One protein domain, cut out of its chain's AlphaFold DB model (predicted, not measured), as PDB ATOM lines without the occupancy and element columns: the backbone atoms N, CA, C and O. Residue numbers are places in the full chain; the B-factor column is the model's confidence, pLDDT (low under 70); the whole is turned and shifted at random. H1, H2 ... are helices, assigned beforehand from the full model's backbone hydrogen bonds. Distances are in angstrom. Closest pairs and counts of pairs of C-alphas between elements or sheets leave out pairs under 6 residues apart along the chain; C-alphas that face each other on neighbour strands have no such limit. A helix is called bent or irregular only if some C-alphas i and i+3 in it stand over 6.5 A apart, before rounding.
ATOM      1  N   THR A  47     -63.680 -48.644   1.997       65.81
ATOM      2  CA  THR A  47     -63.236 -49.848   2.700       65.81
ATOM      3  C   THR A  47     -61.824 -49.647   3.242       65.81
ATOM      4  O   THR A  47     -61.000 -48.974   2.630       65.81
ATOM      5  N   ASP A  48     -61.510 -50.317   4.344       62.91
ATOM      6  CA  ASP A  48     -60.171 -50.436   4.928       62.91
ATOM      7  C   ASP A  48     -59.047 -50.641   3.889       62.91
ATOM      8  O   ASP A  48     -58.009 -49.982   3.916       62.91
ATOM      9  N   VAL A  49     -59.297 -51.529   2.921       63.25
ATOM     10  CA  VAL A  49     -58.406 -51.816   1.788       63.25
ATOM     11  C   VAL A  49     -58.191 -50.580   0.917       63.25
ATOM     12  O   VAL A  49     -57.069 -50.297   0.512       63.25
ATOM     13  N   GLN A  50     -59.258 -49.847   0.604       68.00
ATOM     14  CA  GLN A  50     -59.178 -48.638  -0.212       68.00
ATOM     15  C   GLN A  50     -58.436 -47.521   0.518       68.00
ATOM     16  O   GLN A  50     -57.590 -46.887  -0.101       68.00
ATOM     17  N   ILE A  51     -58.686 -47.324   1.815       67.25
ATOM     18  CA  ILE A  51     -57.985 -46.318   2.629       67.25
ATOM     19  C   ILE A  51     -56.476 -46.561   2.563       67.25
ATOM     20  O   ILE A  51     -55.730 -45.679   2.147       67.25
ATOM     21  N   ILE A  52     -56.030 -47.784   2.864       66.94
ATOM     22  CA  ILE A  52     -54.603 -48.129   2.820       66.94
ATOM     23  C   ILE A  52     -54.037 -47.964   1.407       66.94
ATOM     24  O   ILE A  52     -52.953 -47.407   1.260       66.94
ATOM     25  N   LYS A  53     -54.762 -48.383   0.362       67.38
ATOM     26  CA  LYS A  53     -54.320 -48.208  -1.033       67.38
ATOM     27  C   LYS A  53     -54.111 -46.742  -1.403       67.38
ATOM     28  O   LYS A  53     -53.073 -46.415  -1.974       67.38
ATOM     29  N   TYR A  54     -55.074 -45.875  -1.092       68.94
ATOM     30  CA  TYR A  54     -54.972 -44.449  -1.398       68.94
ATOM     31  C   TYR A  54     -53.824 -43.804  -0.626       68.94
ATOM     32  O   TYR A  54     -52.971 -43.169  -1.234       68.94
ATOM     33  N   THR A  55     -53.719 -44.065   0.677       71.69
ATOM     34  CA  THR A  55     -52.655 -43.492   1.506       71.69
ATOM     35  C   THR A  55     -51.259 -43.951   1.083       71.69
ATOM     36  O   THR A  55     -50.323 -43.156   1.068       71.69
ATOM     37  N   VAL A  56     -51.103 -45.223   0.704       70.88
ATOM     38  CA  VAL A  56     -49.845 -45.750   0.156       70.88
ATOM     39  C   VAL A  56     -49.495 -45.040  -1.153       70.88
ATOM     40  O   VAL A  56     -48.370 -44.567  -1.315       70.88
ATOM     41  N   LYS A  57     -50.460 -44.931  -2.075       71.75
ATOM     42  CA  LYS A  57     -50.272 -44.271  -3.372       71.75
ATOM     43  C   LYS A  57     -49.861 -42.806  -3.211       71.75
ATOM     44  O   LYS A  57     -48.890 -42.384  -3.837       71.75
ATOM     45  N   ASP A  58     -50.561 -42.058  -2.368       73.00
ATOM     46  CA  ASP A  58     -50.290 -40.636  -2.153       73.00
ATOM     47  C   ASP A  58     -48.900 -40.426  -1.542       73.00
ATOM     48  O   ASP A  58     -48.135 -39.581  -2.008       73.00
ATOM     49  N   TRP A  59     -48.500 -41.270  -0.584       76.44
ATOM     50  CA  TRP A  59     -47.153 -41.211  -0.007       76.44
ATOM     51  C   TRP A  59     -46.066 -41.474  -1.060       76.44
ATOM     52  O   TRP A  59     -45.012 -40.829  -1.066       76.44
ATOM     53  N   TYR A  60     -46.295 -42.399  -1.992       73.00
ATOM     54  CA  TYR A  60     -45.351 -42.621  -3.087       73.00
ATOM     55  C   TYR A  60     -45.233 -41.428  -4.019       73.00
ATOM     56  O   TYR A  60     -44.112 -41.080  -4.398       73.00
ATOM     57  N   GLY A  61     -46.362 -40.806  -4.361       73.00
ATOM     58  CA  GLY A  61     -46.383 -39.566  -5.129       73.00
ATOM     59  C   GLY A  61     -45.515 -38.502  -4.461       73.00
ATOM     60  O   GLY A  61     -44.579 -37.984  -5.074       73.00
ATOM     61  N   ASP A  62     -45.735 -38.274  -3.167       80.94
ATOM     62  CA  ASP A  62     -44.973 -37.307  -2.378       80.94
ATOM     63  C   ASP A  62     -43.472 -37.648  -2.335       80.94
ATOM     64  O   ASP A  62     -42.604 -36.812  -2.613       80.94
ATOM     65  N   THR A  63     -43.142 -38.917  -2.078       79.50
ATOM     66  CA  THR A  63     -41.754 -39.404  -2.033       79.50
ATOM     67  C   THR A  63     -41.044 -39.211  -3.370       79.50
ATOM     68  O   THR A  63     -39.860 -38.847  -3.393       79.50
ATOM     69  N   ALA A  64     -41.742 -39.450  -4.482       76.50
ATOM     70  CA  ALA A  64     -41.214 -39.280  -5.827       76.50
ATOM     71  C   ALA A  64     -40.960 -37.804  -6.153       76.50
ATOM     72  O   ALA A  64     -39.909 -37.491  -6.721       76.50
ATOM     73  N   ILE A  65     -41.852 -36.893  -5.747       82.25
ATOM     74  CA  ILE A  65     -41.669 -35.443  -5.913       82.25
ATOM     75  C   ILE A  65     -40.380 -34.991  -5.218       82.25
ATOM     76  O   ILE A  65     -39.520 -34.371  -5.855       82.25
ATOM     77  N   VAL A  66     -40.198 -35.351  -3.942       86.69
ATOM     78  CA  VAL A  66     -39.001 -34.972  -3.173       86.69
ATOM     79  C   VAL A  66     -37.740 -35.578  -3.789       86.69
ATOM     80  O   VAL A  66     -36.748 -34.881  -3.998       86.69
ATOM     81  N   SER A  67     -37.774 -36.857  -4.163       83.00
ATOM     82  CA  SER A  67     -36.606 -37.540  -4.737       83.00
ATOM     83  C   SER A  67     -36.214 -36.970  -6.106       83.00
ATOM     84  O   SER A  67     -35.030 -36.781  -6.381       83.00
ATOM     85  N   THR A  68     -37.194 -36.612  -6.942       83.62
ATOM     86  CA  THR A  68     -36.964 -35.930  -8.229       83.62
ATOM     87  C   THR A  68     -36.307 -34.569  -8.024       83.62
ATOM     88  O   THR A  68     -35.392 -34.189  -8.756       83.62
ATOM     89  N   PHE A  69     -36.774 -33.816  -7.028       89.56
ATOM     90  CA  PHE A  69     -36.202 -32.522  -6.685       89.56
ATOM     91  C   PHE A  69     -34.727 -32.649  -6.271       89.56
ATOM     92  O   PHE A  69     -33.878 -31.956  -6.837       89.56
ATOM     93  N   LEU A  70     -34.406 -33.577  -5.364       89.50
ATOM     94  CA  LEU A  70     -33.036 -33.824  -4.899       89.50
ATOM     95  C   LEU A  70     -32.119 -34.328  -6.028       89.50
ATOM     96  O   LEU A  70     -30.989 -33.858  -6.166       89.50
ATOM     97  N   ASP A  71     -32.615 -35.208  -6.900       85.12
ATOM     98  CA  ASP A  71     -31.879 -35.685  -8.078       85.12
ATOM     99  C   ASP A  71     -31.560 -34.543  -9.059       85.12
ATOM    100  O   ASP A  71     -30.444 -34.443  -9.578       85.12
ATOM    101  N   ASN A  72     -32.497 -33.611  -9.263       87.69
ATOM    102  CA  ASN A  72     -32.255 -32.421 -10.078       87.69
ATOM    103  C   ASN A  72     -31.218 -31.471  -9.458       87.69
ATOM    104  O   ASN A  72     -30.451 -30.855 -10.206       87.69
ATOM    105  N   ILE A  73     -31.138 -31.380  -8.123       89.00
ATOM    106  CA  ILE A  73     -30.053 -30.660  -7.432       89.00
ATOM    107  C   ILE A  73     -28.713 -31.351  -7.698       89.00
ATOM    108  O   ILE A  73     -27.761 -30.695  -8.132       89.00
ATOM    109  N   ALA A  74     -28.640 -32.668  -7.483       86.75
ATOM    110  CA  ALA A  74     -27.421 -33.455  -7.662       86.75
ATOM    111  C   ALA A  74     -26.880 -33.358  -9.100       86.75
ATOM    112  O   ALA A  74     -25.685 -33.144  -9.310       86.75
ATOM    113  N   LYS A  75     -27.774 -33.424 -10.094       86.62
ATOM    114  CA  LYS A  75     -27.447 -33.305 -11.525       86.62
ATOM    115  C   LYS A  75     -27.256 -31.870 -12.010       86.62
ATOM    116  O   LYS A  75     -26.852 -31.670 -13.151       86.62
ATOM    117  N   LYS A  76     -27.520 -30.871 -11.161       88.62
ATOM    118  CA  LYS A  76     -27.488 -29.441 -11.506       88.62
ATOM    119  C   LYS A  76     -28.400 -29.083 -12.688       88.62
ATOM    120  O   LYS A  76     -28.037 -28.274 -13.539       88.62
ATOM    121  N   ASN A  77     -29.595 -29.669 -12.727       89.88
ATOM    122  CA  ASN A  77     -30.507 -29.577 -13.871       89.88
ATOM    123  C   ASN A  77     -31.377 -28.311 -13.908       89.88
ATOM    124  O   ASN A  77     -32.004 -28.044 -14.933       89.88
ATOM    125  N   PHE A  78     -31.423 -27.517 -12.834       89.81
ATOM    126  CA  PHE A  78     -32.242 -26.304 -12.809       89.81
ATOM    127  C   PHE A  78     -31.660 -25.202 -13.698       89.81
ATOM    128  O   PHE A  78     -30.495 -24.810 -13.561       89.81
ATOM    129  N   ARG A  79     -32.492 -24.645 -14.583       90.75
ATOM    130  CA  ARG A  79     -32.096 -23.605 -15.549       90.75
ATOM    131  C   ARG A  79     -32.187 -22.199 -14.956       90.75
ATOM    132  O   ARG A  79     -31.485 -21.276 -15.389       90.75
ATOM    133  N   SER A  80     -33.046 -22.012 -13.955       91.31
ATOM    134  CA  SER A  80     -33.306 -20.714 -13.327       91.31
ATOM    135  C   SER A  80     -33.608 -20.823 -11.832       91.31
ATOM    136  O   SER A  80     -34.020 -21.874 -11.347       91.31
ATOM    137  N   ASP A  81     -33.450 -19.707 -11.111       91.62
ATOM    138  CA  ASP A  81     -33.855 -19.614  -9.702       91.62
ATOM    139  C   ASP A  81     -35.370 -19.812  -9.537       91.62
ATOM    140  O   ASP A  81     -35.799 -20.407  -8.559       91.62
ATOM    141  N   ALA A  82     -36.180 -19.353 -10.498       91.25
ATOM    142  CA  ALA A  82     -37.634 -19.511 -10.458       91.25
ATOM    143  C   ALA A  82     -38.055 -20.985 -10.562       91.25
ATOM    144  O   ALA A  82     -38.908 -21.440  -9.803       91.25
ATOM    145  N   GLU A  83     -37.423 -21.738 -11.467       91.62
ATOM    146  CA  GLU A  83     -37.649 -23.178 -11.621       91.62
ATOM    147  C   GLU A  83     -37.273 -23.938 -10.344       91.62
ATOM    148  O   GLU A  83     -38.059 -24.746  -9.852       91.62
ATOM    149  N   PHE A  84     -36.114 -23.615  -9.763       93.00
ATOM    150  CA  PHE A  84     -35.684 -24.182  -8.490       93.00
ATOM    151  C   PHE A  84     -36.652 -23.849  -7.349       93.00
ATOM    152  O   PHE A  84     -37.094 -24.758  -6.656       93.00
ATOM    153  N   THR A  85     -37.034 -22.578  -7.166       90.56
ATOM    154  CA  THR A  85     -37.962 -22.174  -6.096       90.56
ATOM    155  C   THR A  85     -39.311 -22.879  -6.232       90.56
ATOM    156  O   THR A  85     -39.874 -23.309  -5.228       90.56
ATOM    157  N   LYS A  86     -39.826 -23.042  -7.456       89.75
ATOM    158  CA  LYS A  86     -41.064 -23.792  -7.700       89.75
ATOM    159  C   LYS A  86     -40.920 -25.257  -7.285       89.75
ATOM    160  O   LYS A  86     -41.759 -25.760  -6.546       89.75
ATOM    161  N   ALA A  87     -39.851 -25.922  -7.719       87.62
ATOM    162  CA  ALA A  87     -39.610 -27.320  -7.378       87.62
ATOM    163  C   ALA A  87     -39.367 -27.525  -5.871       87.62
ATOM    164  O   ALA A  87     -39.891 -28.473  -5.296       87.62
ATOM    165  N   ALA A  88     -38.657 -26.601  -5.216       89.88
ATOM    166  CA  ALA A  88     -38.411 -26.630  -3.776       89.88
ATOM    167  C   ALA A  88     -39.708 -26.485  -2.967       89.88
ATOM    168  O   ALA A  88     -39.917 -27.216  -2.004       89.88
ATOM    169  N   LYS A  89     -40.614 -25.588  -3.385       89.31
ATOM    170  CA  LYS A  89     -41.942 -25.454  -2.766       89.31
ATOM    171  C   LYS A  89     -42.770 -26.731  -2.903       89.31
ATOM    172  O   LYS A  89     -43.384 -27.143  -1.929       89.31
ATOM    173  N   LEU A  90     -42.770 -27.356  -4.084       85.94
ATOM    174  CA  LEU A  90     -43.491 -28.613  -4.314       85.94
ATOM    175  C   LEU A  90     -42.927 -29.759  -3.467       85.94
ATOM    176  O   LEU A  90     -43.697 -30.482  -2.852       85.94
ATOM    177  N   ALA A  91     -41.601 -29.892  -3.388       86.50
ATOM    178  CA  ALA A  91     -40.961 -30.900  -2.545       86.50
ATOM    179  C   ALA A  91     -41.258 -30.683  -1.054       86.50
ATOM    180  O   ALA A  91     -41.578 -31.633  -0.348       86.50
ATOM    181  N   TRP A  92     -41.210 -29.436  -0.579       90.25
ATOM    182  CA  TRP A  92     -41.585 -29.114   0.797       90.25
ATOM    183  C   TRP A  92     -43.056 -29.439   1.088       90.25
ATOM    184  O   TRP A  92     -43.344 -30.057   2.107       90.25
ATOM    185  N   LEU A  93     -43.977 -29.074   0.186       83.75
ATOM    186  CA  LEU A  93     -45.401 -29.388   0.339       83.75
ATOM    187  C   LEU A  93     -45.664 -30.895   0.348       83.75
ATOM    188  O   LEU A  93     -46.441 -31.333   1.183       83.75
ATOM    189  N   ALA A  94     -45.004 -31.665  -0.519       82.44
ATOM    190  CA  ALA A  94     -45.114 -33.122  -0.568       82.44
ATOM    191  C   ALA A  94     -44.642 -33.791   0.737       82.44
ATOM    192  O   ALA A  94     -45.305 -34.660   1.297       82.44
ATOM    193  N   GLU A  95     -43.503 -33.360   1.281       83.06
ATOM    194  CA  GLU A  95     -43.029 -33.890   2.564       83.06
ATOM    195  C   GLU A  95     -43.945 -33.457   3.726       83.06
ATOM    196  O   GLU A  95     -44.217 -34.226   4.654       83.06
ATOM    197  N   TYR A  96     -44.466 -32.227   3.670       80.56
ATOM    198  CA  TYR A  96     -45.415 -31.716   4.653       80.56
ATOM    199  C   TYR A  96     -46.754 -32.468   4.606       80.56
ATOM    200  O   TYR A  96     -47.234 -32.881   5.657       80.56
ATOM    201  N   SER A  97     -47.334 -32.714   3.424       73.38
ATOM    202  CA  SER A  97     -48.591 -33.461   3.272       73.38
ATOM    203  C   SER A  97     -48.461 -34.891   3.761       73.38
ATOM    204  O   SER A  97     -49.316 -35.353   4.508       73.38
ATOM    205  N   SER A  98     -47.365 -35.580   3.446       68.31
ATOM    206  CA  SER A  98     -47.137 -36.944   3.935       68.31
ATOM    207  C   SER A  98     -47.104 -37.046   5.465       68.31
ATOM    208  O   SER A  98     -47.443 -38.084   6.037       68.31
ATOM    209  N   THR A  99     -46.741 -35.957   6.144       64.44
ATOM    210  CA  THR A  99     -46.445 -35.951   7.580       64.44
ATOM    211  C   THR A  99     -47.324 -35.015   8.404       64.44
ATOM    212  O   THR A  99     -47.072 -34.850   9.602       64.44
ATOM    213  N   ALA A 100     -48.338 -34.399   7.793       62.25
ATOM    214  CA  ALA A 100     -49.221 -33.470   8.474       62.25
ATOM    215  C   ALA A 100     -49.948 -34.184   9.632       62.25
ATOM    216  O   ALA A 100     -50.517 -35.260   9.433       62.25
ATOM    217  N   PRO A 101     -49.947 -33.605  10.847       54.56
ATOM    218  CA  PRO A 101     -50.366 -34.301  12.066       54.56
ATOM    219  C   PRO A 101     -51.861 -34.638  12.114       54.56
ATOM    220  O   PRO A 101     -52.250 -35.533  12.856       54.56
ATOM    221  N   THR A 102     -52.696 -33.938  11.344       50.41
ATOM    222  CA  THR A 102     -54.160 -34.091  11.373       50.41
ATOM    223  C   THR A 102     -54.739 -34.750  10.125       50.41
ATOM    224  O   THR A 102     -55.782 -35.388  10.210       50.41
ATOM    225  N   TRP A 103     -54.080 -34.624   8.975       51.59
ATOM    226  CA  TRP A 103     -54.620 -35.063   7.679       51.59
ATOM    227  C   TRP A 103     -53.578 -35.695   6.759       51.59
ATOM    228  O   TRP A 103     -53.903 -36.073   5.637       51.59
ATOM    229  N   GLY A 104     -52.328 -35.805   7.207       64.56
ATOM    230  CA  GLY A 104     -51.282 -36.396   6.394       64.56
ATOM    231  C   GLY A 104     -51.404 -37.907   6.293       64.56
ATOM    232  O   GLY A 104     -52.049 -38.549   7.127       64.56
ATOM    233  N   ASN A 105     -50.725 -38.485   5.301       70.50
ATOM    234  CA  ASN A 105     -50.714 -39.932   5.063       70.50
ATOM    235  C   ASN A 105     -50.395 -40.717   6.345       70.50
ATOM    236  O   ASN A 105     -51.053 -41.705   6.671       70.50
ATOM    237  N   LYS A 106     -49.449 -40.210   7.140       70.44
ATOM    238  CA  LYS A 106     -49.137 -40.747   8.465       70.44
ATOM    239  C   LYS A 106     -50.326 -40.715   9.436       70.44
ATOM    240  O   LYS A 106     -50.621 -41.735  10.049       70.44
ATOM    241  N   ALA A 107     -51.009 -39.580   9.580       67.62
ATOM    242  CA  ALA A 107     -52.121 -39.422  10.522       67.62
ATOM    243  C   ALA A 107     -53.315 -40.329  10.175       67.62
ATOM    244  O   ALA A 107     -53.965 -40.875  11.071       67.62
ATOM    245  N   VAL A 108     -53.569 -40.538   8.877       68.88
ATOM    246  CA  VAL A 108     -54.584 -41.484   8.390       68.88
ATOM    247  C   VAL A 108     -54.220 -42.918   8.786       68.88
ATOM    248  O   VAL A 108     -55.055 -43.624   9.356       68.88
ATOM    249  N   LEU A 109     -52.969 -43.340   8.563       69.44
ATOM    250  CA  LEU A 109     -52.508 -44.672   8.971       69.44
ATOM    251  C   LEU A 109     -52.511 -44.849  10.490       69.44
ATOM    252  O   LEU A 109     -52.953 -45.890  10.967       69.44
ATOM    253  N   ASP A 110     -52.063 -43.851  11.253       69.31
ATOM    254  CA  ASP A 110     -52.071 -43.899  12.718       69.31
ATOM    255  C   ASP A 110     -53.494 -44.070  13.255       69.31
ATOM    256  O   ASP A 110     -53.737 -44.940  14.089       69.31
ATOM    257  N   SER A 111     -54.451 -43.294  12.736       64.75
ATOM    258  CA  SER A 111     -55.865 -43.391  13.124       64.75
ATOM    259  C   SER A 111     -56.445 -44.768  12.799       64.75
ATOM    260  O   SER A 111     -57.158 -45.359  13.613       64.75
ATOM    261  N   TYR A 112     -56.095 -45.312  11.631       65.00
ATOM    262  CA  TYR A 112     -56.535 -46.634  11.203       65.00
ATOM    263  C   TYR A 112     -55.937 -47.759  12.071       65.00
ATOM    264  O   TYR A 112     -56.660 -48.633  12.551       65.00
ATOM    265  N   LEU A 113     -54.627 -47.715  12.335       65.81
ATOM    266  CA  LEU A 113     -53.920 -48.704  13.157       65.81
ATOM    267  C   LEU A 113     -54.341 -48.627  14.637       65.81
ATOM    268  O   LEU A 113     -54.517 -49.661  15.282       65.81
ATOM    269  N   ALA A 114     -54.559 -47.423  15.176       64.81
ATOM    270  CA  ALA A 114     -55.023 -47.217  16.548       64.81
ATOM    271  C   ALA A 114     -56.477 -47.675  16.745       64.81
ATOM    272  O   ALA A 114     -56.779 -48.360  17.724       64.81
ATOM    273  N   SER A 125     -46.294 -53.943  19.014       40.78
ATOM    274  CA  SER A 125     -46.235 -52.944  17.931       40.78
ATOM    275  C   SER A 125     -44.947 -52.113  17.972       40.78
ATOM    276  O   SER A 125     -44.981 -50.895  18.110       40.78
ATOM    277  N   ASN A 126     -43.790 -52.767  17.814       44.84
ATOM    278  CA  ASN A 126     -42.499 -52.071  17.683       44.84
ATOM    279  C   ASN A 126     -42.454 -51.110  16.475       44.84
ATOM    280  O   ASN A 126     -41.626 -50.209  16.456       44.84
ATOM    281  N   GLY A 127     -43.317 -51.278  15.468       43.41
ATOM    282  CA  GLY A 127     -43.246 -50.493  14.236       43.41
ATOM    283  C   GLY A 127     -44.042 -49.177  14.234       43.41
ATOM    284  O   GLY A 127     -43.615 -48.235  13.572       43.41
ATOM    285  N   THR A 128     -45.169 -49.059  14.947       48.00
ATOM    286  CA  THR A 128     -45.907 -47.782  15.095       48.00
ATOM    287  C   THR A 128     -45.182 -46.821  16.040       48.00
ATOM    288  O   THR A 128     -45.149 -45.620  15.788       48.00
ATOM    289  N   GLU A 129     -44.525 -47.333  17.086       48.00
ATOM    290  CA  GLU A 129     -43.679 -46.527  17.980       48.00
ATOM    291  C   GLU A 129     -42.354 -46.103  17.311       48.00
ATOM    292  O   GLU A 129     -41.967 -44.937  17.423       48.00
ATOM    293  N   GLN A 130     -41.694 -46.986  16.538       48.47
ATOM    294  CA  GLN A 130     -40.494 -46.625  15.754       48.47
ATOM    295  C   GLN A 130     -40.789 -45.605  14.649       48.47
ATOM    296  O   GLN A 130     -39.991 -44.697  14.402       48.47
ATOM    297  N   GLY A 131     -41.943 -45.732  13.996       52.19
ATOM    298  CA  GLY A 131     -42.404 -44.765  13.016       52.19
ATOM    299  C   GLY A 131     -42.686 -43.398  13.648       52.19
ATOM    300  O   GLY A 131     -42.150 -42.386  13.204       52.19
ATOM    301  N   ASN A 132     -43.433 -43.349  14.750       56.09
ATOM    302  CA  ASN A 132     -43.718 -42.090  15.443       56.09
ATOM    303  C   ASN A 132     -42.450 -41.347  15.897       56.09
ATOM    304  O   ASN A 132     -42.341 -40.144  15.659       56.09
ATOM    305  N   GLY A 133     -41.451 -42.039  16.456       55.91
ATOM    306  CA  GLY A 133     -40.196 -41.402  16.887       55.91
ATOM    307  C   GLY A 133     -39.323 -40.859  15.744       55.91
ATOM    308  O   GLY A 133     -38.568 -39.910  15.940       55.91
ATOM    309  N   THR A 134     -39.450 -41.418  14.538       60.47
ATOM    310  CA  THR A 134     -38.689 -40.976  13.353       60.47
ATOM    311  C   THR A 134     -39.290 -39.721  12.709       60.47
ATOM    312  O   THR A 134     -38.576 -38.953  12.064       60.47
ATOM    313  N   TRP A 135     -40.594 -39.497  12.893       64.31
ATOM    314  CA  TRP A 135     -41.377 -38.523  12.124       64.31
ATOM    315  C   TRP A 135     -41.975 -37.381  12.940       64.31
ATOM    316  O   TRP A 135     -42.235 -36.306  12.394       64.31
ATOM    317  N   THR A 136     -42.267 -37.628  14.216       58.03
ATOM    318  CA  THR A 136     -42.966 -36.685  15.088       58.03
ATOM    319  C   THR A 136     -42.128 -36.431  16.332       58.03
ATOM    320  O   THR A 136     -41.873 -37.343  17.112       58.03
ATOM    321  N   GLY A 137     -41.686 -35.186  16.494       59.66
ATOM    322  CA  GLY A 137     -40.836 -34.750  17.600       59.66
ATOM    323  C   GLY A 137     -39.787 -33.743  17.138       59.66
ATOM    324  O   GLY A 137     -39.253 -33.851  16.029       59.66
ATOM    325  N   GLU A 138     -39.505 -32.758  17.987       57.53
ATOM    326  CA  GLU A 138     -38.397 -31.823  17.790       57.53
ATOM    327  C   GLU A 138     -37.080 -32.612  17.699       57.53
ATOM    328  O   GLU A 138     -36.799 -33.462  18.543       57.53
ATOM    329  N   GLY A 139     -36.309 -32.393  16.629       64.69
ATOM    330  CA  GLY A 139     -35.069 -33.133  16.363       64.69
ATOM    331  C   GLY A 139     -35.239 -34.527  15.741       64.69
ATOM    332  O   GLY A 139     -34.246 -35.234  15.585       64.69
ATOM    333  N   SER A 140     -36.456 -34.935  15.365       81.19
ATOM    334  CA  SER A 140     -36.657 -36.165  14.583       81.19
ATOM    335  C   SER A 140     -36.124 -36.023  13.151       81.19
ATOM    336  O   SER A 140     -36.118 -34.927  12.584       81.19
ATOM    337  N   TYR A 141     -35.717 -37.135  12.532       81.06
ATOM    338  CA  TYR A 141     -35.193 -37.141  11.159       81.06
ATOM    339  C   TYR A 141     -36.213 -36.609  10.142       81.06
ATOM    340  O   TYR A 141     -35.865 -35.817   9.272       81.06
ATOM    341  N   GLY A 142     -37.494 -36.962  10.288       78.62
ATOM    342  CA  GLY A 142     -38.564 -36.429   9.442       78.62
ATOM    343  C   GLY A 142     -38.783 -34.922   9.617       78.62
ATOM    344  O   GLY A 142     -39.083 -34.228   8.647       78.62
ATOM    345  N   GLN A 143     -38.602 -34.386  10.831       80.50
ATOM    346  CA  GLN A 143     -38.662 -32.939  11.052       80.50
ATOM    347  C   GLN A 143     -37.443 -32.233  10.447       80.50
ATOM    348  O   GLN A 143     -37.611 -31.229   9.764       80.50
ATOM    349  N   ASN A 144     -36.246 -32.806  10.591       85.44
ATOM    350  CA  ASN A 144     -35.028 -32.271   9.982       85.44
ATOM    351  C   ASN A 144     -35.153 -32.176   8.452       85.44
ATOM    352  O   ASN A 144     -34.840 -31.149   7.853       85.44
ATOM    353  N   VAL A 145     -35.690 -33.217   7.807       87.69
ATOM    354  CA  VAL A 145     -35.968 -33.214   6.362       87.69
ATOM    355  C   VAL A 145     -36.927 -32.084   5.978       87.69
ATOM    356  O   VAL A 145     -36.657 -31.355   5.019       87.69
ATOM    357  N   LYS A 146     -38.012 -31.891   6.738       86.69
ATOM    358  CA  LYS A 146     -38.973 -30.800   6.511       86.69
ATOM    359  C   LYS A 146     -38.336 -29.422   6.660       86.69
ATOM    360  O   LYS A 146     -38.487 -28.599   5.759       86.69
ATOM    361  N   ASP A 147     -37.599 -29.196   7.742       89.38
ATOM    362  CA  ASP A 147     -36.947 -27.917   8.042       89.38
ATOM    363  C   ASP A 147     -35.916 -27.558   6.962       89.38
ATOM    364  O   ASP A 147     -35.797 -26.411   6.531       89.38
ATOM    365  N   ARG A 148     -35.207 -28.560   6.439       91.94
ATOM    366  CA  ARG A 148     -34.222 -28.389   5.364       91.94
ATOM    367  C   ARG A 148     -34.856 -28.131   4.007       91.94
ATOM    368  O   ARG A 148     -34.368 -27.287   3.256       91.94
ATOM    369  N   LEU A 149     -35.946 -28.824   3.675       92.06
ATOM    370  CA  LEU A 149     -36.735 -28.520   2.476       92.06
ATOM    371  C   LEU A 149     -37.340 -27.113   2.565       92.06
ATOM    372  O   LEU A 149     -37.360 -26.378   1.572       92.06
ATOM    373  N   GLU A 150     -37.764 -26.708   3.762       91.88
ATOM    374  CA  GLU A 150     -38.192 -25.345   4.043       91.88
ATOM    375  C   GLU A 150     -37.053 -24.337   3.849       91.88
ATOM    376  O   GLU A 150     -37.253 -23.306   3.208       91.88
ATOM    377  N   GLU A 151     -35.843 -24.634   4.321       93.00
ATOM    378  CA  GLU A 151     -34.683 -23.783   4.077       93.00
ATOM    379  C   GLU A 151     -34.413 -23.638   2.569       93.00
ATOM    380  O   GLU A 151     -34.243 -22.518   2.075       93.00
ATOM    381  N   LEU A 152     -34.433 -24.746   1.817       92.00
ATOM    382  CA  LEU A 152     -34.196 -24.747   0.372       92.00
ATOM    383  C   LEU A 152     -35.195 -23.871  -0.390       92.00
ATOM    384  O   LEU A 152     -34.789 -23.189  -1.336       92.00
ATOM    385  N   LYS A 153     -36.468 -23.814   0.030       88.62
ATOM    386  CA  LYS A 153     -37.499 -22.992  -0.638       88.62
ATOM    387  C   LYS A 153     -37.160 -21.495  -0.639       88.62
ATOM    388  O   LYS A 153     -37.612 -20.764  -1.523       88.62
ATOM    389  N   ASN A 154     -36.326 -21.059   0.306       88.19
ATOM    390  CA  ASN A 154     -35.910 -19.669   0.485       88.19
ATOM    391  C   ASN A 154     -34.529 -19.350  -0.129       88.19
ATOM    392  O   ASN A 154     -34.114 -18.188  -0.124       88.19
ATOM    393  N   LYS A 155     -33.815 -20.339  -0.686       91.44
ATOM    394  CA  LYS A 155     -32.495 -20.152  -1.323       91.44
ATOM    395  C   LYS A 155     -32.602 -19.761  -2.799       91.44
ATOM    396  O   LYS A 155     -33.632 -19.936  -3.454       91.44
ATOM    397  N   LYS A 156     -31.502 -19.246  -3.354       92.12
ATOM    398  CA  LYS A 156     -31.354 -18.933  -4.784       92.12
ATOM    399  C   LYS A 156     -30.368 -19.894  -5.438       92.12
ATOM    400  O   LYS A 156     -29.178 -19.855  -5.135       92.12
ATOM    401  N   TRP A 157     -30.855 -20.703  -6.381       91.50
ATOM    402  CA  TRP A 157     -30.090 -21.739  -7.089       91.50
ATOM    403  C   TRP A 157     -28.707 -21.281  -7.564       91.50
ATOM    404  O   TRP A 157     -27.700 -21.931  -7.282       91.50
ATOM    405  N   ARG A 158     -28.639 -20.135  -8.249       89.25
ATOM    406  CA  ARG A 158     -27.385 -19.637  -8.836       89.25
ATOM    407  C   ARG A 158     -26.403 -19.087  -7.805       89.25
ATOM    408  O   ARG A 158     -25.198 -19.162  -8.024       89.25
ATOM    409  N   ARG A 159     -26.905 -18.510  -6.711       91.31
ATOM    410  CA  ARG A 159     -26.080 -17.852  -5.684       91.31
ATOM    411  C   ARG A 159     -25.615 -18.835  -4.614       91.31
ATOM    412  O   ARG A 159     -24.453 -18.808  -4.225       91.31
ATOM    413  N   ASP A 160     -26.508 -19.724  -4.198       91.62
ATOM    414  CA  ASP A 160     -26.344 -20.564  -3.013       91.62
ATOM    415  C   ASP A 160     -26.018 -22.020  -3.382       91.62
ATOM    416  O   ASP A 160     -26.194 -22.922  -2.570       91.62
ATOM    417  N   CYS A 161     -25.540 -22.269  -4.610       87.00
ATOM    418  CA  CYS A 161     -25.389 -23.610  -5.186       87.00
ATOM    419  C   CYS A 161     -24.658 -24.602  -4.260       87.00
ATOM    420  O   CYS A 161     -25.132 -25.718  -4.078       87.00
ATOM    421  N   LYS A 162     -23.549 -24.196  -3.621       89.69
ATOM    422  CA  LYS A 162     -22.806 -25.069  -2.689       89.69
ATOM    423  C   LYS A 162     -23.636 -25.450  -1.462       89.69
ATOM    424  O   LYS A 162     -23.697 -26.621  -1.106       89.69
ATOM    425  N   THR A 163     -24.291 -24.470  -0.846       92.94
ATOM    426  CA  THR A 163     -25.156 -24.681   0.319       92.94
ATOM    427  C   THR A 163     -26.370 -25.531  -0.046       92.94
ATOM    428  O   THR A 163     -26.716 -26.441   0.692       92.94
ATOM    429  N   ILE A 164     -26.972 -25.301  -1.216       93.38
ATOM    430  CA  ILE A 164     -28.090 -26.107  -1.723       93.38
ATOM    431  C   ILE A 164     -27.674 -27.570  -1.908       93.38
ATOM    432  O   ILE A 164     -28.420 -28.461  -1.517       93.38
ATOM    433  N   GLN A 165     -26.492 -27.828  -2.473       89.19
ATOM    434  CA  GLN A 165     -25.980 -29.192  -2.627       89.19
ATOM    435  C   GLN A 165     -25.750 -29.877  -1.280       89.19
ATOM    436  O   GLN A 165     -26.123 -31.035  -1.125       89.19
ATOM    437  N   GLN A 166     -25.181 -29.157  -0.312       89.88
ATOM    438  CA  GLN A 166     -24.961 -29.680   1.032       89.88
ATOM    439  C   GLN A 166     -26.288 -30.020   1.726       89.88
ATOM    440  O   GLN A 166     -26.461 -31.141   2.191       89.88
ATOM    441  N   ILE A 167     -27.252 -29.094   1.733       92.00
ATOM    442  CA  ILE A 167     -28.565 -29.328   2.346       92.00
ATOM    443  C   ILE A 167     -29.283 -30.498   1.661       92.00
ATOM    444  O   ILE A 167     -29.877 -31.328   2.338       92.00
ATOM    445  N   ALA A 168     -29.214 -30.594   0.330       89.44
ATOM    446  CA  ALA A 168     -29.817 -31.700  -0.407       89.44
ATOM    447  C   ALA A 168     -29.197 -33.057  -0.053       89.44
ATOM    448  O   ALA A 168     -29.916 -34.050  -0.000       89.44
ATOM    449  N   GLN A 169     -27.888 -33.099   0.199       85.88
ATOM    450  CA  GLN A 169     -27.216 -34.309   0.658       85.88
ATOM    451  C   GLN A 169     -27.651 -34.681   2.077       85.88
ATOM    452  O   GLN A 169     -28.048 -35.817   2.291       85.88
ATOM    453  N   GLU A 170     -27.685 -33.714   2.996       87.00
ATOM    454  CA  GLU A 170     -28.137 -33.933   4.378       87.00
ATOM    455  C   GLU A 170     -29.599 -34.422   4.419       87.00
ATOM    456  O   GLU A 170     -29.920 -35.351   5.154       87.00
ATOM    457  N   ILE A 171     -30.470 -33.885   3.552       88.62
ATOM    458  CA  ILE A 171     -31.828 -34.415   3.360       88.62
ATOM    459  C   ILE A 171     -31.785 -35.868   2.879       88.62
ATOM    460  O   ILE A 171     -32.535 -36.695   3.386       88.62
ATOM    461  N   ASN A 172     -30.974 -36.186   1.869       85.25
ATOM    462  CA  ASN A 172     -30.930 -37.535   1.311       85.25
ATOM    463  C   ASN A 172     -30.409 -38.558   2.327       85.25
ATOM    464  O   ASN A 172     -30.970 -39.648   2.407       85.25
ATOM    465  N   ASP A 173     -29.390 -38.199   3.106       83.00
ATOM    466  CA  ASP A 173     -28.810 -39.051   4.145       83.00
ATOM    467  C   ASP A 173     -29.870 -39.382   5.209       83.00
ATOM    468  O   ASP A 173     -30.181 -40.557   5.425       83.00
ATOM    469  N   ASP A 174     -30.538 -38.359   5.759       83.56
ATOM    470  CA  ASP A 174     -31.623 -38.551   6.728       83.56
ATOM    471  C   ASP A 174     -32.781 -39.364   6.132       83.56
ATOM    472  O   ASP A 174     -33.310 -40.292   6.761       83.56
ATOM    473  N   ARG A 175     -33.171 -39.036   4.889       83.81
ATOM    474  CA  ARG A 175     -34.293 -39.698   4.221       83.81
ATOM    475  C   ARG A 175     -34.030 -41.186   4.026       83.81
ATOM    476  O   ARG A 175     -34.910 -42.018   4.238       83.81
ATOM    477  N   CYS A 176     -32.826 -41.523   3.596       80.31
ATOM    478  CA  CYS A 176     -32.468 -42.877   3.216       80.31
ATOM    479  C   CYS A 176     -32.151 -43.778   4.396       80.31
ATOM    480  O   CYS A 176     -32.516 -44.955   4.369       80.31
ATOM    481  N   GLU A 177     -31.490 -43.236   5.415       78.31
ATOM    482  CA  GLU A 177     -31.072 -44.017   6.571       78.31
ATOM    483  C   GLU A 177     -32.220 -44.236   7.565       78.31
ATOM    484  O   GLU A 177     -32.357 -45.338   8.097       78.31
ATOM    485  N   TYR A 178     -33.090 -43.240   7.765       80.31
ATOM    486  CA  TYR A 178     -34.064 -43.278   8.863       80.31
ATOM    487  C   TYR A 178     -35.516 -43.226   8.384       80.31
ATOM    488  O   TYR A 178     -36.342 -44.068   8.742       80.31
ATOM    489  N   VAL A 179     -35.831 -42.261   7.529       77.75
ATOM    490  CA  VAL A 179     -37.204 -41.858   7.188       77.75
ATOM    491  C   VAL A 179     -37.907 -42.883   6.285       77.75
ATOM    492  O   VAL A 179     -38.982 -43.380   6.620       77.75
ATOM    493  N   LEU A 180     -37.296 -43.258   5.156       78.00
ATOM    494  CA  LEU A 180     -37.860 -44.236   4.220       78.00
ATOM    495  C   LEU A 180     -37.951 -45.648   4.827       78.00
ATOM    496  O   LEU A 180     -38.988 -46.286   4.671       78.00
ATOM    497  N   PRO A 181     -36.951 -46.158   5.574       75.44
ATOM    498  CA  PRO A 181     -37.115 -47.407   6.318       75.44
ATOM    499  C   PRO A 181     -38.269 -47.391   7.331       75.44
ATOM    500  O   PRO A 181     -38.953 -48.404   7.481       75.44
ATOM    501  N   ALA A 182     -38.528 -46.261   7.994       74.31
ATOM    502  CA  ALA A 182     -39.677 -46.136   8.889       74.31
ATOM    503  C   ALA A 182     -41.020 -46.207   8.132       74.31
ATOM    504  O   ALA A 182     -41.970 -46.812   8.632       74.31
ATOM    505  N   ILE A 183     -41.092 -45.659   6.912       73.62
ATOM    506  CA  ILE A 183     -42.265 -45.782   6.025       73.62
ATOM    507  C   ILE A 183     -42.517 -47.239   5.644       73.62
ATOM    508  O   ILE A 183     -43.644 -47.722   5.772       73.62
ATOM    509  N   ASP A 184     -41.470 -47.966   5.241       72.00
ATOM    510  CA  ASP A 184     -41.573 -49.398   4.948       72.00
ATOM    511  C   ASP A 184     -42.185 -50.163   6.130       72.00
ATOM    512  O   ASP A 184     -43.041 -51.030   5.937       72.00
ATOM    513  N   GLY A 185     -41.771 -49.829   7.357       70.69
ATOM    514  CA  GLY A 185     -42.295 -50.428   8.584       70.69
ATOM    515  C   GLY A 185     -43.784 -50.145   8.808       70.69
ATOM    516  O   GLY A 185     -44.531 -51.050   9.193       70.69
ATOM    517  N   TYR A 186     -44.244 -48.921   8.539       71.00
ATOM    518  CA  TYR A 186     -45.665 -48.561   8.616       71.00
ATOM    519  C   TYR A 186     -46.510 -49.353   7.623       71.00
ATOM    520  O   TYR A 186     -47.519 -49.957   7.992       71.00
ATOM    521  N   PHE A 187     -46.078 -49.400   6.368       71.12
ATOM    522  CA  PHE A 187     -46.813 -50.103   5.328       71.12
ATOM    523  C   PHE A 187     -46.789 -51.618   5.502       71.12
ATOM    524  O   PHE A 187     -47.792 -52.275   5.230       71.12
ATOM    525  N   GLN A 188     -45.700 -52.188   6.019       71.06
ATOM    526  CA  GLN A 188     -45.668 -53.604   6.373       71.06
ATOM    527  C   GLN A 188     -46.707 -53.935   7.454       71.06
ATOM    528  O   GLN A 188     -47.400 -54.946   7.350       71.06
ATOM    529  N   GLN A 189     -46.856 -53.083   8.470       70.00
ATOM    530  CA  GLN A 189     -47.876 -53.272   9.505       70.00
ATOM    531  C   GLN A 189     -49.294 -53.111   8.955       70.00
ATOM    532  O   GLN A 189     -50.148 -53.948   9.241       70.00
ATOM    533  N   ALA A 190     -49.533 -52.085   8.134       67.44
ATOM    534  CA  ALA A 190     -50.821 -51.884   7.476       67.44
ATOM    535  C   ALA A 190     -51.190 -53.086   6.587       67.44
ATOM    536  O   ALA A 190     -52.305 -53.598   6.668       67.44
ATOM    537  N   SER A 191     -50.235 -53.599   5.806       66.38
ATOM    538  CA  SER A 191     -50.415 -54.781   4.957       66.38
ATOM    539  C   SER A 191     -50.729 -56.040   5.773       66.38
ATOM    540  O   SER A 191     -51.702 -56.734   5.479       66.38
ATOM    541  N   ASN A 192     -49.982 -56.300   6.855       68.62
ATOM    542  CA  ASN A 192     -50.238 -57.433   7.751       68.62
ATOM    543  C   ASN A 192     -51.647 -57.383   8.361       68.62
ATOM    544  O   ASN A 192     -52.325 -58.410   8.448       68.62
ATOM    545  N   LEU A 193     -52.096 -56.192   8.762       65.31
ATOM    546  CA  LEU A 193     -53.434 -55.993   9.303       65.31
ATOM    547  C   LEU A 193     -54.493 -56.335   8.250       65.31
ATOM    548  O   LEU A 193     -55.389 -57.130   8.517       65.31
ATOM    549  N   VAL A 194     -54.357 -55.838   7.021       62.38
ATOM    550  CA  VAL A 194     -55.304 -56.157   5.944       62.38
ATOM    551  C   VAL A 194     -55.292 -57.641   5.575       62.38
ATOM    552  O   VAL A 194     -56.361 -58.232   5.419       62.38
ATOM    553  N   ALA A 195     -54.116 -58.262   5.478       62.41
ATOM    554  CA  ALA A 195     -53.982 -59.684   5.170       62.41
ATOM    555  C   ALA A 195     -54.658 -60.573   6.231       62.41
ATOM    556  O   ALA A 195     -55.217 -61.614   5.892       62.41
ATOM    557  N   SER A 196     -54.674 -60.146   7.500       62.03
ATOM    558  CA  SER A 196     -55.394 -60.854   8.569       62.03
ATOM    559  C   SER A 196     -56.920 -60.834   8.400       62.03
ATOM    560  O   SER A 196     -57.594 -61.772   8.827       62.03
ATOM    561  N   TYR A 197     -57.467 -59.815   7.729       55.16
ATOM    562  CA  TYR A 197     -58.899 -59.694   7.441       55.16
ATOM    563  C   TYR A 197     -59.291 -60.235   6.060       55.16
ATOM    564  O   TYR A 197     -60.441 -60.623   5.858       55.16
ATOM    565  N   ASN A 198     -58.359 -60.272   5.106       57.91
ATOM    566  CA  ASN A 198     -58.583 -60.792   3.760       57.91
ATOM    567  C   ASN A 198     -57.354 -61.582   3.259       57.91
ATOM    568  O   ASN A 198     -56.568 -61.069   2.456       57.91
ATOM    569  N   PRO A 199     -57.188 -62.844   3.701       51.34
ATOM    570  CA  PRO A 199     -56.000 -63.657   3.413       51.34
ATOM    571  C   PRO A 199     -55.813 -63.978   1.922       51.34
ATOM    572  O   PRO A 199     -54.723 -64.357   1.501       51.34
ATOM    573  N   SER A 200     -56.859 -63.800   1.112       51.88
ATOM    574  CA  SER A 200     -56.854 -63.960  -0.345       51.88
ATOM    575  C   SER A 200     -56.223 -62.792  -1.116       51.88
ATOM    576  O   SER A 200     -55.969 -62.948  -2.307       51.88
ATOM    577  N   LYS A 201     -55.953 -61.640  -0.482       52.66
ATOM    578  CA  LYS A 201     -55.280 -60.488  -1.121       52.66
ATOM    579  C   LYS A 201     -54.085 -59.979  -0.290       52.66
ATOM    580  O   LYS A 201     -54.158 -58.875   0.250       52.66
ATOM    581  N   PRO A 202     -52.999 -60.766  -0.146       44.50
ATOM    582  CA  PRO A 202     -51.933 -60.453   0.805       44.50
ATOM    583  C   PRO A 202     -50.814 -59.530   0.289       44.50
ATOM    584  O   PRO A 202     -49.904 -59.249   1.061       44.50
ATOM    585  N   ASP A 203     -50.824 -59.050  -0.959       47.69
ATOM    586  CA  ASP A 203     -49.672 -58.307  -1.504       47.69
ATOM    587  C   ASP A 203     -50.021 -56.845  -1.828       47.69
ATOM    588  O   ASP A 203     -50.311 -56.477  -2.961       47.69
ATOM    589  N   TYR A 204     -49.989 -55.981  -0.808       53.47
ATOM    590  CA  TYR A 204     -49.700 -54.559  -1.029       53.47
ATOM    591  C   TYR A 204     -48.193 -54.483  -1.199       53.47
ATOM    592  O   TYR A 204     -47.475 -54.492  -0.199       53.47
ATOM    593  N   SER A 205     -47.723 -54.575  -2.443       53.94
ATOM    594  CA  SER A 205     -46.372 -55.023  -2.772       53.94
ATOM    595  C   SER A 205     -45.283 -54.251  -2.023       53.94
ATOM    596  O   SER A 205     -44.757 -53.234  -2.463       53.94
ATOM    597  N   ILE A 206     -44.852 -54.807  -0.882       55.03
ATOM    598  CA  ILE A 206     -43.701 -54.338  -0.092       55.03
ATOM    599  C   ILE A 206     -42.452 -54.247  -0.979       55.03
ATOM    600  O   ILE A 206     -41.538 -53.458  -0.729       55.03
ATOM    601  N   ARG A 207     -42.430 -55.034  -2.060       56.28
ATOM    602  CA  ARG A 207     -41.450 -54.947  -3.143       56.28
ATOM    603  C   ARG A 207     -41.435 -53.573  -3.805       56.28
ATOM    604  O   ARG A 207     -40.350 -53.017  -3.924       56.28
ATOM    605  N   SER A 208     -42.588 -53.007  -4.149       59.69
ATOM    606  CA  SER A 208     -42.712 -51.655  -4.702       59.69
ATOM    607  C   SER A 208     -42.229 -50.607  -3.703       59.69
ATOM    608  O   SER A 208     -41.540 -49.667  -4.087       59.69
ATOM    609  N   ILE A 209     -42.465 -50.803  -2.395       59.41
ATOM    610  CA  ILE A 209     -41.964 -49.882  -1.356       59.41
ATOM    611  C   ILE A 209     -40.439 -49.893  -1.321       59.41
ATOM    612  O   ILE A 209     -39.787 -48.856  -1.455       59.41
ATOM    613  N   ARG A 210     -39.856 -51.089  -1.239       62.06
ATOM    614  CA  ARG A 210     -38.403 -51.257  -1.230       62.06
ATOM    615  C   ARG A 210     -37.762 -50.792  -2.537       62.06
ATOM    616  O   ARG A 210     -36.656 -50.257  -2.492       62.06
ATOM    617  N   ALA A 211     -38.441 -50.966  -3.672       61.72
ATOM    618  CA  ALA A 211     -37.997 -50.486  -4.976       61.72
ATOM    619  C   ALA A 211     -37.986 -48.952  -5.033       61.72
ATOM    620  O   ALA A 211     -36.974 -48.373  -5.429       61.72
ATOM    621  N   VAL A 212     -39.046 -48.286  -4.560       61.09
ATOM    622  CA  VAL A 212     -39.094 -46.819  -4.449       61.09
ATOM    623  C   VAL A 212     -37.988 -46.307  -3.539       61.09
ATOM    624  O   VAL A 212     -37.261 -45.403  -3.943       61.09
ATOM    625  N   ARG A 213     -37.789 -46.911  -2.359       66.50
ATOM    626  CA  ARG A 213     -36.699 -46.530  -1.449       66.50
ATOM    627  C   ARG A 213     -35.328 -46.689  -2.103       66.50
ATOM    628  O   ARG A 213     -34.540 -45.750  -2.096       66.50
ATOM    629  N   ALA A 214     -35.037 -47.852  -2.688       60.62
ATOM    630  CA  ALA A 214     -33.757 -48.101  -3.354       60.62
ATOM    631  C   ALA A 214     -33.482 -47.067  -4.460       60.62
ATOM    632  O   ALA A 214     -32.353 -46.604  -4.626       60.62
ATOM    633  N   LYS A 215     -34.528 -46.658  -5.182       63.84
ATOM    634  CA  LYS A 215     -34.462 -45.693  -6.284       63.84
ATOM    635  C   LYS A 215     -34.358 -44.240  -5.798       63.84
ATOM    636  O   LYS A 215     -33.568 -43.488  -6.365       63.84
ATOM    637  N   ALA A 216     -35.049 -43.875  -4.715       62.66
ATOM    638  CA  ALA A 216     -34.912 -42.590  -4.021       62.66
ATOM    639  C   ALA A 216     -33.502 -42.391  -3.431       62.66
ATOM    640  O   ALA A 216     -32.964 -41.289  -3.476       62.66
ATOM    641  N   CYS A 217     -32.873 -43.475  -2.971       71.06
ATOM    642  CA  CYS A 217     -31.551 -43.475  -2.340       71.06
ATOM    643  C   CYS A 217     -30.372 -43.701  -3.293       71.06
ATOM    644  O   CYS A 217     -29.267 -44.000  -2.847       71.06
ATOM    645  N   GLY A 218     -30.579 -43.550  -4.607       57.47
ATOM    646  CA  GLY A 218     -29.483 -43.544  -5.578       57.47
ATOM    647  C   GLY A 218     -29.457 -44.691  -6.591       57.47
ATOM    648  O   GLY A 218     -28.534 -44.731  -7.401       57.47
ATOM    649  N   ALA A 219     -30.468 -45.565  -6.666       45.09
ATOM    650  CA  ALA A 219     -30.628 -46.466  -7.813       45.09
ATOM    651  C   ALA A 219     -31.275 -45.743  -9.015       45.09
ATOM    652  O   ALA A 219     -32.366 -46.084  -9.437       45.09
ATOM    653  N   THR A 220     -30.613 -44.712  -9.551       39.44
ATOM    654  CA  THR A 220     -30.854 -44.062 -10.864       39.44
ATOM    655  C   THR A 220     -32.289 -44.113 -11.449       39.44
ATOM    656  O   THR A 220     -32.638 -45.068 -12.141       39.44
ATOM    657  N   ARG A 221     -33.012 -42.978 -11.326       39.00
ATOM    658  CA  ARG A 221     -34.272 -42.514 -11.989       39.00
ATOM    659  C   ARG A 221     -35.542 -42.650 -11.142       39.00
ATOM    660  O   ARG A 221     -36.024 -43.753 -11.015       39.00
ATOM    661  N   TYR A 222     -36.244 -41.583 -10.749       47.50
ATOM    662  CA  TYR A 222     -37.704 -41.723 -10.576       47.50
ATOM    663  C   TYR A 222     -38.496 -40.450 -10.842       47.50
ATOM    664  O   TYR A 222     -38.166 -39.421 -10.276       47.50
ATOM    665  N   ALA A 223     -39.544 -40.592 -11.669       38.88
ATOM    666  CA  ALA A 223     -40.875 -40.003 -11.450       38.88
ATOM    667  C   ALA A 223     -42.010 -40.777 -12.185       38.88
ATOM    668  O   ALA A 223     -43.142 -40.695 -11.742       38.88
ATOM    669  N   ARG A 224     -41.741 -41.556 -13.257       39.59
ATOM    670  CA  ARG A 224     -42.795 -42.202 -14.086       39.59
ATOM    671  C   ARG A 224     -43.089 -43.686 -13.812       39.59
ATOM    672  O   ARG A 224     -44.235 -44.028 -13.582       39.59
ATOM    673  N   ASP A 225     -42.086 -44.560 -13.765       41.19
ATOM    674  CA  ASP A 225     -42.325 -46.020 -13.753       41.19
ATOM    675  C   ASP A 225     -43.062 -46.638 -12.513       41.19
ATOM    676  O   ASP A 225     -43.404 -47.810 -12.561       41.19
ATOM    677  N   VAL A 226     -43.321 -45.914 -11.405       44.50
ATOM    678  CA  VAL A 226     -43.890 -46.440 -10.129       44.50
ATOM    679  C   VAL A 226     -45.370 -46.156 -10.086       44.50
ATOM    680  O   VAL A 226     -46.128 -46.944  -9.535       44.50
ATOM    681  N   GLU A 227     -45.780 -45.051 -10.704       40.91
ATOM    682  CA  GLU A 227     -47.185 -44.806 -10.973       40.91
ATOM    683  C   GLU A 227     -47.710 -45.871 -11.948       40.91
ATOM    684  O   GLU A 227     -48.753 -46.456 -11.685       40.91
ATOM    685  N   ASP A 228     -46.929 -46.225 -12.977       40.38
ATOM    686  CA  ASP A 228     -47.288 -47.278 -13.938       40.38
ATOM    687  C   ASP A 228     -47.277 -48.696 -13.316       40.38
ATOM    688  O   ASP A 228     -48.205 -49.467 -13.557       40.38
ATOM    689  N   GLU A 229     -46.294 -49.055 -12.472       43.28
ATOM    690  CA  GLU A 229     -46.261 -50.373 -11.794       43.28
ATOM    691  C   GLU A 229     -47.403 -50.550 -10.776       43.28
ATOM    692  O   GLU A 229     -48.003 -51.619 -10.703       43.28
ATOM    693  N   LEU A 230     -47.754 -49.502 -10.019       39.88
ATOM    694  CA  LEU A 230     -48.850 -49.564  -9.042       39.88
ATOM    695  C   LEU A 230     -50.239 -49.575  -9.695       39.88
ATOM    696  O   LEU A 230     -51.190 -50.039  -9.070       39.88
ATOM    697  N   VAL A 231     -50.381 -49.056 -10.920       40.41
ATOM    698  CA  VAL A 231     -51.654 -49.065 -11.657       40.41
ATOM    699  C   VAL A 231     -51.953 -50.448 -12.240       40.41
ATOM    700  O   VAL A 231     -53.110 -50.862 -12.208       40.41
ATOM    701  N   MET A 232     -50.941 -51.203 -12.689       38.22
ATOM    702  CA  MET A 232     -51.172 -52.545 -13.246       38.22
ATOM    703  C   MET A 232     -51.670 -53.564 -12.207       38.22
ATOM    704  O   MET A 232     -52.469 -54.427 -12.554       38.22
ATOM    705  N   ASP A 233     -51.284 -53.436 -10.934       40.41
ATOM    706  CA  ASP A 233     -51.728 -54.342  -9.857       40.41
ATOM    707  C   ASP A 233     -53.136 -53.999  -9.300       40.41
ATOM    708  O   ASP A 233     -53.630 -54.653  -8.376       40.41
ATOM    709  N   LEU A 234     -53.794 -52.945  -9.807       38.12
ATOM    710  CA  LEU A 234     -55.088 -52.458  -9.305       38.12
ATOM    711  C   LEU A 234     -56.284 -52.766 -10.215       38.12
ATOM    712  O   LEU A 234     -57.419 -52.564  -9.774       38.12
TER     713      LEU A 234
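AT A GLANCE: This is residues 47 to 114 and 125 to 234 of the 236 residues of an uncharacterized protein of Cercospora beticola (UniProt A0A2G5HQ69). The domain is a long bundle of four helical columns: the long helix H1, the nearly in-line pair H2 and H3, the pair H4 and H5 end to end, and the long bent helix H6. H7 packs on H1 and H6b along one side, and the short H8 lies outside it near the last printed residue. The printed part has 178 residues with eight named helices, H1 to H8 in chain order, and no named strand; the class is all helix. It is compact, with a radius of gyration of the C-alphas of 16.5 A, and spans 55 by 36 by 24 A.

HOW THE PARTS SIT: H1, residues 48 to 74, and H2, residues 81 to 99, form a helical hairpin at a shallow tilt of 30 degrees; residues 58 to 69 of H1 touch H2, closest at the C-alphas of Asp 62 and Ala 94, 4.6 A apart. H3, residues 105 to 114, touches H2 only at the corner, the same way at 4 degrees, with the C-alphas of Ser 98 and Asn 105 closest at 4.8 A. H4, residues 126 to 135, touches H5, residues 141 to 153, only at the corner, with the C-alphas of Trp 135 and Gly 142 closest at 4.4 A. H5 touches H2, opposite ways at a shallow tilt of 25 degrees, closest at the C-alphas of Ala 88 and Lys 153, 4.9 A. H6, residues 161 to 197, was assigned as one helix by its hydrogen bonds but is bent, with C-alphas 177 and 180 7.2 A apart; its arms H6a, residues 161 to 177, and H6b, residues 180 to 197, stand at a steep tilt of 35.0 degrees, only just. H6a forms a helical hairpin with H5, closest at the C-alphas of Val 145 and Ile 171, 5.3 A. H6b touches H4 with residues 182 to 189, closest at the C-alphas of Gly 131 and Ala 182, 5.1 A. H7, residues 206 to 216, touches H1, closest at the C-alphas of Ser 67 and Ala 216, 5.4 A. H8, residues 225 to 232, only just touches H7, with 3 pairs of C-alphas within 8 A, closest at Val 212 and Val 226, 7.4 A. In H1 to H5, H6a, H6b, H7 and H8 every O i to N i+4 pair is within hydrogen-bond range.

IN THESE COORDINATES: H1 begins at C-alpha 48, (-60.171, -50.436, 4.928), and is 39.0 A long. H2 measures 26.9 A, H6a 24.2 A and H6b 26.3 A. H8 ends at C-alpha 232, (-51.172, -52.545, -13.246).

THE WHOLE: The C-alphas farthest apart, of Arg 159 and Ser 200, are 55.7 A apart. Residues 115 to 124 are not printed, and C-alphas 114 and 125 are 10.6 A apart across the cut. Of the links that are printed whole, none is long. Mean pLDDT of the printed part is 71.1; 82 residues are under 70, among them 125 to 139 and 218 to 234.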